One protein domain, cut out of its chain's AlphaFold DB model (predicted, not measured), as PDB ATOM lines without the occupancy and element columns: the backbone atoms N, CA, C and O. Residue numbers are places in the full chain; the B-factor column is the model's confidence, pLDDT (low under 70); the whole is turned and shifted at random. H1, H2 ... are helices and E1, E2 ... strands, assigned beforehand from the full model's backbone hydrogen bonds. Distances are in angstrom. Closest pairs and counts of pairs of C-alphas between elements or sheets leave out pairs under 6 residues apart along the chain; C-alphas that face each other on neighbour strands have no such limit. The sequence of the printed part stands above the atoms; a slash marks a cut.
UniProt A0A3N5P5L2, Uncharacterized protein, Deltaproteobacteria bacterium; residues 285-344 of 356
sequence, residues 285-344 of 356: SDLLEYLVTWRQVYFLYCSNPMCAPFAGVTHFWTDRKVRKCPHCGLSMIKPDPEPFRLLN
ATOM      1  N   SER A 285     -58.286 -53.877-118.076       81.44
ATOM      2  CA  SER A 285     -57.186 -54.684-118.627       81.44
ATOM      3  C   SER A 285     -55.851 -54.276-118.030       81.44
ATOM      4  O   SER A 285     -55.145 -55.120-117.493       81.44
ATOM      5  N   ASP A 286     -55.568 -52.977-118.008       82.56
ATOM      6  CA  ASP A 286     -54.275 -52.448-117.574       82.56
ATOM      7  C   ASP A 286     -54.069 -52.668-116.069       82.56
ATOM      8  O   ASP A 286     -52.974 -52.989-115.608       82.56
ATOM      9  N   LEU A 287     -55.151 -52.567-115.287       81.75
ATOM     10  CA  LEU A 287     -55.132 -52.895-113.864       81.75
ATOM     11  C   LEU A 287     -54.873 -54.391-113.655       81.75
ATOM     12  O   LEU A 287     -54.085 -54.756-112.785       81.75
ATOM     13  N   LEU A 288     -55.524 -55.262-114.428       83.00
ATOM     14  CA  LEU A 288     -55.318 -56.706-114.339       83.00
ATOM     15  C   LEU A 288     -53.894 -57.094-114.761       83.00
ATOM     16  O   LEU A 288     -53.259 -57.873-114.056       83.00
ATOM     17  N   GLU A 289     -53.366 -56.516-115.840       84.62
ATOM     18  CA  GLU A 289     -51.977 -56.689-116.278       84.62
ATOM     19  C   GLU A 289     -50.990 -56.228-115.201       84.62
ATOM     20  O   GLU A 289     -50.064 -56.963-114.852       84.62
ATOM     21  N   TYR A 290     -51.233 -55.066-114.588       85.25
ATOM     22  CA  TYR A 290     -50.430 -54.584-113.467       85.25
ATOM     23  C   TYR A 290     -50.481 -55.543-112.269       85.25
ATOM     24  O   TYR A 290     -49.439 -55.904-111.722       85.25
ATOM     25  N   LEU A 291     -51.667 -56.022-111.886       84.06
ATOM     26  CA  LEU A 291     -51.836 -56.971-110.780       84.06
ATOM     27  C   LEU A 291     -51.176 -58.333-111.055       84.06
ATOM     28  O   LEU A 291     -50.759 -59.006-110.115       84.06
ATOM     29  N   VAL A 292     -51.026 -58.746-112.317       87.88
ATOM     30  CA  VAL A 292     -50.306 -59.982-112.694       87.88
ATOM     31  C   VAL A 292     -48.805 -59.865-112.454       87.88
ATOM     32  O   VAL A 292     -48.148 -60.868-112.160       87.88
ATOM     33  N   THR A 293     -48.247 -58.652-112.538       88.50
ATOM     34  CA  THR A 293     -46.834 -58.424-112.196       88.50
ATOM     35  C   THR A 293     -46.558 -58.654-110.710       88.50
ATOM     36  O   THR A 293     -45.414 -58.910-110.322       88.50
ATOM     37  N   TRP A 294     -47.593 -58.624-109.862       91.50
ATOM     38  CA  TRP A 294     -47.439 -58.890-108.442       91.50
ATOM     39  C   TRP A 294     -47.102 -60.363-108.228       91.50
ATOM     40  O   TRP A 294     -47.758 -61.280-108.729       91.50
ATOM     41  N   ARG A 295     -46.065 -60.617-107.423       88.50
ATOM     42  CA  ARG A 295     -45.668 -61.987-107.068       88.50
ATOM     43  C   ARG A 295     -46.818 -62.739-106.390       88.50
ATOM     44  O   ARG A 295     -46.936 -63.950-106.574       88.50
ATOM     45  N   GLN A 296     -47.622 -62.011-105.622       89.38
ATOM     46  CA  GLN A 296     -48.765 -62.484-104.860       89.38
ATOM     47  C   GLN A 296     -49.671 -61.293-104.543       89.38
ATOM     48  O   GLN A 296     -49.168 -60.193-104.343       89.38
ATOM     49  N   VAL A 297     -50.981 -61.506-104.466       89.06
ATOM     50  CA  VAL A 297     -51.958 -60.484-104.076       89.06
ATOM     51  C   VAL A 297     -52.449 -60.788-102.665       89.06
ATOM     52  O   VAL A 297     -52.875 -61.905-102.372       89.06
ATOM     53  N   TYR A 298     -52.396 -59.790-101.787       89.12
ATOM     54  CA  TYR A 298     -52.955 -59.855-100.440       89.12
ATOM     55  C   TYR A 298     -54.206 -58.986-100.360       89.12
ATOM     56  O   TYR A 298     -54.117 -57.769-100.508       89.12
ATOM     57  N   PHE A 299     -55.351 -59.610-100.084       90.75
ATOM     58  CA  PHE A 299     -56.611 -58.926 -99.805       90.75
ATOM     59  C   PHE A 299     -56.707 -58.646 -98.307       90.75
ATOM     60  O   PHE A 299     -56.778 -59.581 -97.505       90.75
ATOM     61  N   LEU A 300     -56.652 -57.375 -97.918       90.19
ATOM     62  CA  LEU A 300     -56.615 -56.967 -96.518       90.19
ATOM     63  C   LEU A 300     -57.694 -55.930 -96.238       90.19
ATOM     64  O   LEU A 300     -57.973 -55.072 -97.070       90.19
ATOM     65  N   TYR A 301     -58.246 -55.962 -95.029       90.12
ATOM     66  CA  TYR A 301     -59.106 -54.902 -94.531       90.12
ATOM     67  C   TYR A 301     -58.608 -54.378 -93.183       90.12
ATOM     68  O   TYR A 301     -58.020 -55.102 -92.373       90.12
ATOM     69  N   CYS A 302     -58.821 -53.089 -92.939       89.31
ATOM     70  CA  CYS A 302     -58.510 -52.430 -91.682       89.31
ATOM     71  C   CYS A 302     -59.750 -52.416 -90.787       89.31
ATOM     72  O   CYS A 302     -60.763 -51.814 -91.131       89.31
ATOM     73  N   SER A 303     -59.661 -53.016 -89.599       87.94
ATOM     74  CA  SER A 303     -60.751 -53.009 -88.610       87.94
ATOM     75  C   SER A 303     -60.864 -51.687 -87.836       87.94
ATOM     76  O   SER A 303     -61.664 -51.589 -86.910       87.94
ATOM     77  N   ASN A 304     -60.047 -50.676 -88.162       84.94
ATOM     78  CA  ASN A 304     -60.119 -49.371 -87.515       84.94
ATOM     79  C   ASN A 304     -61.369 -48.610 -87.998       84.94
ATOM     80  O   ASN A 304     -61.406 -48.229 -89.169       84.94
ATOM     81  N   PRO A 305     -62.345 -48.292 -87.128       77.50
ATOM     82  CA  PRO A 305     -63.516 -47.510 -87.529       77.50
ATOM     83  C   PRO A 305     -63.132 -46.113 -88.044       77.50
ATOM     84  O   PRO A 305     -63.821 -45.551 -88.889       77.50
ATOM     85  N   MET A 306     -61.977 -45.585 -87.617       78.31
ATOM     86  CA  MET A 306     -61.440 -44.302 -88.079       78.31
ATOM     87  C   MET A 306     -60.728 -44.374 -89.441       78.31
ATOM     88  O   MET A 306     -60.217 -43.357 -89.895       78.31
ATOM     89  N   CYS A 307     -60.672 -45.538 -90.105       76.06
ATOM     90  CA  CYS A 307     -60.231 -45.648 -91.506       76.06
ATOM     91  C   CYS A 307     -61.362 -45.400 -92.514       76.06
ATOM     92  O   CYS A 307     -61.087 -44.968 -93.628       76.06
ATOM     93  N   ALA A 308     -62.620 -45.600 -92.116       62.53
ATOM     94  CA  ALA A 308     -63.792 -45.300 -92.938       62.53
ATOM     95  C   ALA A 308     -63.939 -43.824 -93.406       62.53
ATOM     96  O   ALA A 308     -64.482 -43.623 -94.492       62.53
ATOM     97  N   PRO A 309     -63.456 -42.781 -92.690       54.78
ATOM     98  CA  PRO A 309     -63.573 -41.383 -93.125       54.78
ATOM     99  C   PRO A 309     -62.790 -41.045 -94.403       54.78
ATOM    100  O   PRO A 309     -63.106 -40.057 -95.061       54.78
ATOM    101  N   PHE A 310     -61.795 -41.851 -94.791       53.09
ATOM    102  CA  PHE A 310     -61.057 -41.676 -96.045       53.09
ATOM    103  C   PHE A 310     -61.782 -42.400 -97.191       53.09
ATOM    104  O   PHE A 310     -61.339 -43.438 -97.674       53.09
ATOM    105  N   ALA A 311     -62.928 -41.849 -97.601       54.03
ATOM    106  CA  ALA A 311     -63.755 -42.323 -98.720       54.03
ATOM    107  C   ALA A 311     -64.394 -43.724 -98.562       54.03
ATOM    108  O   ALA A 311     -64.771 -44.342 -99.555       54.03
ATOM    109  N   GLY A 312     -64.552 -44.239 -97.337       58.72
ATOM    110  CA  GLY A 312     -65.241 -45.513 -97.079       58.72
ATOM    111  C   GLY A 312     -64.430 -46.769 -97.415       58.72
ATOM    112  O   GLY A 312     -64.928 -47.882 -97.257       58.72
ATOM    113  N   VAL A 313     -63.173 -46.619 -97.836       61.31
ATOM    114  CA  VAL A 313     -62.331 -47.738 -98.265       61.31
ATOM    115  C   VAL A 313     -61.574 -48.303 -97.061       61.31
ATOM    116  O   VAL A 313     -60.491 -47.851 -96.699       61.31
ATOM    117  N   THR A 314     -62.159 -49.306 -96.406       79.50
ATOM    118  CA  THR A 314     -61.468 -50.087 -95.360       79.50
ATOM    119  C   THR A 314     -60.706 -51.285 -95.928       79.50
ATOM    120  O   THR A 314     -59.953 -51.919 -95.193       79.50
ATOM    121  N   HIS A 315     -60.848 -51.551 -97.227       86.19
ATOM    122  CA  HIS A 315     -60.304 -52.700 -97.946       86.19
ATOM    123  C   HIS A 315     -59.195 -52.244 -98.893       86.19
ATOM    124  O   HIS A 315     -59.358 -51.262 -99.609       86.19
ATOM    125  N   PHE A 316     -58.065 -52.939 -98.918       84.75
ATOM    126  CA  PHE A 316     -56.950 -52.594 -99.795       84.75
ATOM    127  C   PHE A 316     -56.169 -53.838-100.209       84.75
ATOM    128  O   PHE A 316     -56.135 -54.849 -99.501       84.75
ATOM    129  N   TRP A 317     -55.553 -53.768-101.388       88.81
ATOM    130  CA  TRP A 317     -54.783 -54.863-101.970       88.81
ATOM    131  C   TRP A 317     -53.306 -54.472-102.032       88.81
ATOM    132  O   TRP A 317     -52.977 -53.315-102.287       88.81
ATOM    133  N   THR A 318     -52.402 -55.417-101.787       88.50
ATOM    134  CA  THR A 318     -50.952 -55.173-101.881       88.50
ATOM    135  C   THR A 318     -50.206 -56.413-102.364       88.50
ATOM    136  O   THR A 318     -50.677 -57.535-102.190       88.50
ATOM    137  N   ASP A 319     -49.035 -56.199-102.963       89.19
ATOM    138  CA  ASP A 319     -48.091 -57.225-103.409       89.19
ATOM    139  C   ASP A 319     -47.246 -57.822-102.264       89.19
ATOM    140  O   ASP A 319     -46.463 -58.755-102.468       89.19
ATOM    141  N   ARG A 320     -47.361 -57.273-101.044       87.38
ATOM    142  CA  ARG A 320     -46.496 -57.594 -99.899       87.38
ATOM    143  C   ARG A 320     -47.292 -57.789 -98.617       87.38
ATOM    144  O   ARG A 320     -48.290 -57.120 -98.362       87.38
ATOM    145  N   LYS A 321     -46.771 -58.634 -97.722       84.50
ATOM    146  CA  LYS A 321     -47.271 -58.725 -96.342       84.50
ATOM    147  C   LYS A 321     -46.979 -57.419 -95.609       84.50
ATOM    148  O   LYS A 321     -45.841 -57.159 -95.218       84.50
ATOM    149  N   VAL A 322     -48.011 -56.620 -95.382       84.81
ATOM    150  CA  VAL A 322     -47.933 -55.438 -94.521       84.81
ATOM    151  C   VAL A 322     -48.303 -55.805 -93.084       84.81
ATOM    152  O   VAL A 322     -49.104 -56.703 -92.849       84.81
ATOM    153  N   ARG A 323     -47.689 -55.125 -92.107       86.25
ATOM    154  CA  ARG A 323     -48.025 -55.246 -90.669       86.25
ATOM    155  C   ARG A 323     -48.859 -54.075 -90.152       86.25
ATOM    156  O   ARG A 323     -49.338 -54.110 -89.025       86.25
ATOM    157  N   LYS A 324     -49.000 -53.024 -90.959       89.31
ATOM    158  CA  LYS A 324     -49.692 -51.780 -90.627       89.31
ATOM    159  C   LYS A 324     -50.591 -51.384 -91.790       89.31
ATOM    160  O   LYS A 324     -50.232 -51.603 -92.944       89.31
ATOM    161  N   CYS A 325     -51.743 -50.803 -91.479       86.19
ATOM    162  CA  CYS A 325     -52.644 -50.235 -92.471       86.19
ATOM    163  C   CYS A 325     -51.955 -49.059 -93.186       86.19
ATOM    164  O   CYS A 325     -51.444 -48.174 -92.495       86.19
ATOM    165  N   PRO A 326     -51.972 -48.998 -94.529       82.81
ATOM    166  CA  PRO A 326     -51.376 -47.888 -95.275       82.81
ATOM    167  C   PRO A 326     -52.102 -46.553 -95.041       82.81
ATOM    168  O   PRO A 326     -51.498 -45.502 -95.217       82.81
ATOM    169  N   HIS A 327     -53.365 -46.583 -94.594       83.56
ATOM    170  CA  HIS A 327     -54.169 -45.379 -94.361       83.56
ATOM    171  C   HIS A 327     -54.026 -44.801 -92.943       83.56
ATOM    172  O   HIS A 327     -53.880 -43.595 -92.796       83.56
ATOM    173  N   CYS A 328     -54.059 -45.629 -91.886       87.00
ATOM    174  CA  CYS A 328     -53.974 -45.143 -90.493       87.00
ATOM    175  C   CYS A 328     -52.672 -45.500 -89.761       87.00
ATOM    176  O   CYS A 328     -52.490 -45.104 -88.614       87.00
ATOM    177  N   GLY A 329     -51.786 -46.303 -90.358       85.12
ATOM    178  CA  GLY A 329     -50.541 -46.750 -89.723       85.12
ATOM    179  C   GLY A 329     -50.711 -47.738 -88.557       85.12
ATOM    180  O   GLY A 329     -49.713 -48.213 -88.010       85.12
ATOM    181  N   LEU A 330     -51.945 -48.090 -88.172       86.94
ATOM    182  CA  LEU A 330     -52.223 -49.031 -87.083       86.94
ATOM    183  C   LEU A 330     -52.115 -50.487 -87.549       86.94
ATOM    184  O   LEU A 330     -52.357 -50.806 -88.710       86.94
ATOM    185  N   SER A 331     -51.794 -51.395 -86.625       84.50
ATOM    186  CA  SER A 331     -51.628 -52.837 -86.902       84.50
ATOM    187  C   SER A 331     -52.950 -53.627 -86.870       84.50
ATOM    188  O   SER A 331     -52.952 -54.828 -86.630       84.50
ATOM    189  N   MET A 332     -54.085 -52.958 -87.096       84.31
ATOM    190  CA  MET A 332     -55.429 -53.553 -87.068       84.31
ATOM    191  C   MET A 332     -55.873 -54.034 -88.455       84.31
ATOM    192  O   MET A 332     -56.942 -53.663 -88.936       84.31
ATOM    193  N   ILE A 333     -55.027 -54.819 -89.115       89.12
ATOM    194  CA  ILE A 333     -55.279 -55.355 -90.456       89.12
ATOM    195  C   ILE A 333     -55.532 -56.859 -90.388       89.12
ATOM    196  O   ILE A 333     -54.859 -57.576 -89.646       89.12
ATOM    197  N   LYS A 334     -56.509 -57.334 -91.154       89.88
ATOM    198  CA  LYS A 334     -56.887 -58.749 -91.247       89.88
ATOM    199  C   LYS A 334     -57.118 -59.124 -92.714       89.88
ATOM    200  O   LYS A 334     -57.367 -58.220 -93.513       89.88
ATOM    201  N   PRO A 335     -57.028 -60.416 -93.085       90.06
ATOM    202  CA  PRO A 335     -57.481 -60.878 -94.391       90.06
ATOM    203  C   PRO A 335     -58.920 -60.432 -94.642       90.06
ATOM    204  O   PRO A 335     -59.763 -60.540 -93.753       90.06
ATOM    205  N   ASP A 336     -59.175 -59.889 -95.825       89.38
ATOM    206  CA  ASP A 336     -60.522 -59.524 -96.249       89.38
ATOM    207  C   ASP A 336     -61.284 -60.783 -96.680       89.38
ATOM    208  O   ASP A 336     -60.876 -61.402 -97.663       89.38
ATOM    209  N   PRO A 337     -62.358 -61.191 -95.981       87.12
ATOM    210  CA  PRO A 337     -63.055 -62.440 -96.273       87.12
ATOM    211  C   PRO A 337     -63.792 -62.429 -97.621       87.12
ATOM    212  O   PRO A 337     -64.048 -63.491 -98.194       87.12
ATOM    213  N   GLU A 338     -64.151 -61.256 -98.149       86.19
ATOM    214  CA  GLU A 338     -65.046 -61.159 -99.302       86.19
ATOM    215  C   GLU A 338     -64.410 -61.660-100.618       86.19
ATOM    216  O   GLU A 338     -65.020 -62.525-101.263       86.19
ATOM    217  N   PRO A 339     -63.182 -61.253-100.999       85.69
ATOM    218  CA  PRO A 339     -62.500 -61.806-102.169       85.69
ATOM    219  C   PRO A 339     -62.261 -63.318-102.082       85.69
ATOM    220  O   PRO A 339     -62.443 -64.025-103.071       85.69
ATOM    221  N   PHE A 340     -61.910 -63.849-100.905       86.94
ATOM    222  CA  PHE A 340     -61.689 -65.292-100.730       86.94
ATOM    223  C   PHE A 340     -62.984 -66.095-100.881       86.94
ATOM    224  O   PHE A 340     -62.978 -67.143-101.528       86.94
ATOM    225  N   ARG A 341     -64.109 -65.574-100.373       88.88
ATOM    226  CA  ARG A 341     -65.433 -66.172-100.586       88.88
ATOM    227  C   ARG A 341     -65.814 -66.189-102.068       88.88
ATOM    228  O   ARG A 341     -66.309 -67.204-102.545       88.88
ATOM    229  N   LEU A 342     -65.573 -65.093-102.792       85.69
ATOM    230  CA  LEU A 342     -65.855 -65.004-104.233       85.69
ATOM    231  C   LEU A 342     -64.992 -65.964-105.061       85.69
ATOM    232  O   LEU A 342     -65.464 -66.514-106.051       85.69
ATOM    233  N   LEU A 343     -63.748 -66.191-104.638       83.38
ATOM    234  CA  LEU A 343     -62.813 -67.111-105.289       83.38
ATOM    235  C   LEU A 343     -62.946 -68.563-104.794       83.38
ATOM    236  O   LEU A 343     -62.222 -69.432-105.274       83.38
ATOM    237  N   ASN A 344     -63.858 -68.831-103.854       88.94
ATOM    238  CA  ASN A 344     -64.051 -70.128-103.205       88.94
ATOM    239  C   ASN A 344     -62.750 -70.714-102.611       88.94
ATOM    240  O   ASN A 344     -62.410 -71.878-102.830       88.94
TER     241      ASN A 344
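This is residues 285 to 344 of the 356 residues of an uncharacterized protein of Deltaproteobacteria bacterium (UniProt A0A3N5P5L2). A small antiparallel sheet of three short strands, E2, E1 and E3, has a helix at each end of the printed part: H1, whose residues 285 to 290 stick out free, and the short H2, which only grazes the sheet. Two long links without named elements make much of the rest: residues 303 to 314 loop out at the end far from H1, and residues 319 to 332 sweep round from one edge strand, E2, to the other, E3. The printed part has 60 residues, in the order H1, E1, E2, E3, H2, and under half of them are in named elements; the class is mixed, helices and strands. It is only just compact, close to loose, with a radius of gyration of the C-alphas of 12.2 A and spans of 32 by 23 by 22 A.

E1, residues 298 to 302, runs 12.8 A from C-alpha 298 at (-52.955, -59.855, -100.440). E2, residues 315 to 318, is 10.4 A long, and E3, residues 333 to 335, is 7.1 A long. H1, residues 285 to 293, begins at C-alpha 285 at (-57.186, -54.684, -118.627) and is 12.7 A long. H2, residues 337 to 342, is 8.8 A long and ends at C-alpha 342 at (-65.855, -65.004, -104.233).

E1 is the inner strand, and E2 and E3 are the edge strands. E2 and E1 are antiparallel at 143 degrees and form a hairpin; N 316 and O 300 are 2.8 A apart and N 298 and O 318 are 2.9 A apart, both within hydrogen-bond range. E1 and E3 are antiparallel at 135 degrees, with N 301 and O 334 within hydrogen-bond range at 2.9 A. H2 is on the sheet but only grazes it, with its residues 337 to 340; the closest C-alphas of E1 and H2 are those of Phe 299 and Pro 339, 7.0 A apart. H1 is not on the sheet, with 2 pairs of C-alphas within 10 A, and it is apart from E2, E3 and H2. In H1 and H2 every O i to N i+4 pair is within hydrogen-bond range.

The two C-alphas farthest apart are those of Ser 285 and Met 306, 32.5 A. The printed part has no cut. The links E1 to E2, of 12 residues, and E2 to E3, of 14 residues, are long; those from H1 to E1 and from E3 to H2 are tight. The mean pLDDT of the printed part is 83.3, and residues 308 to 313 are under 70, where the model's confidence is low.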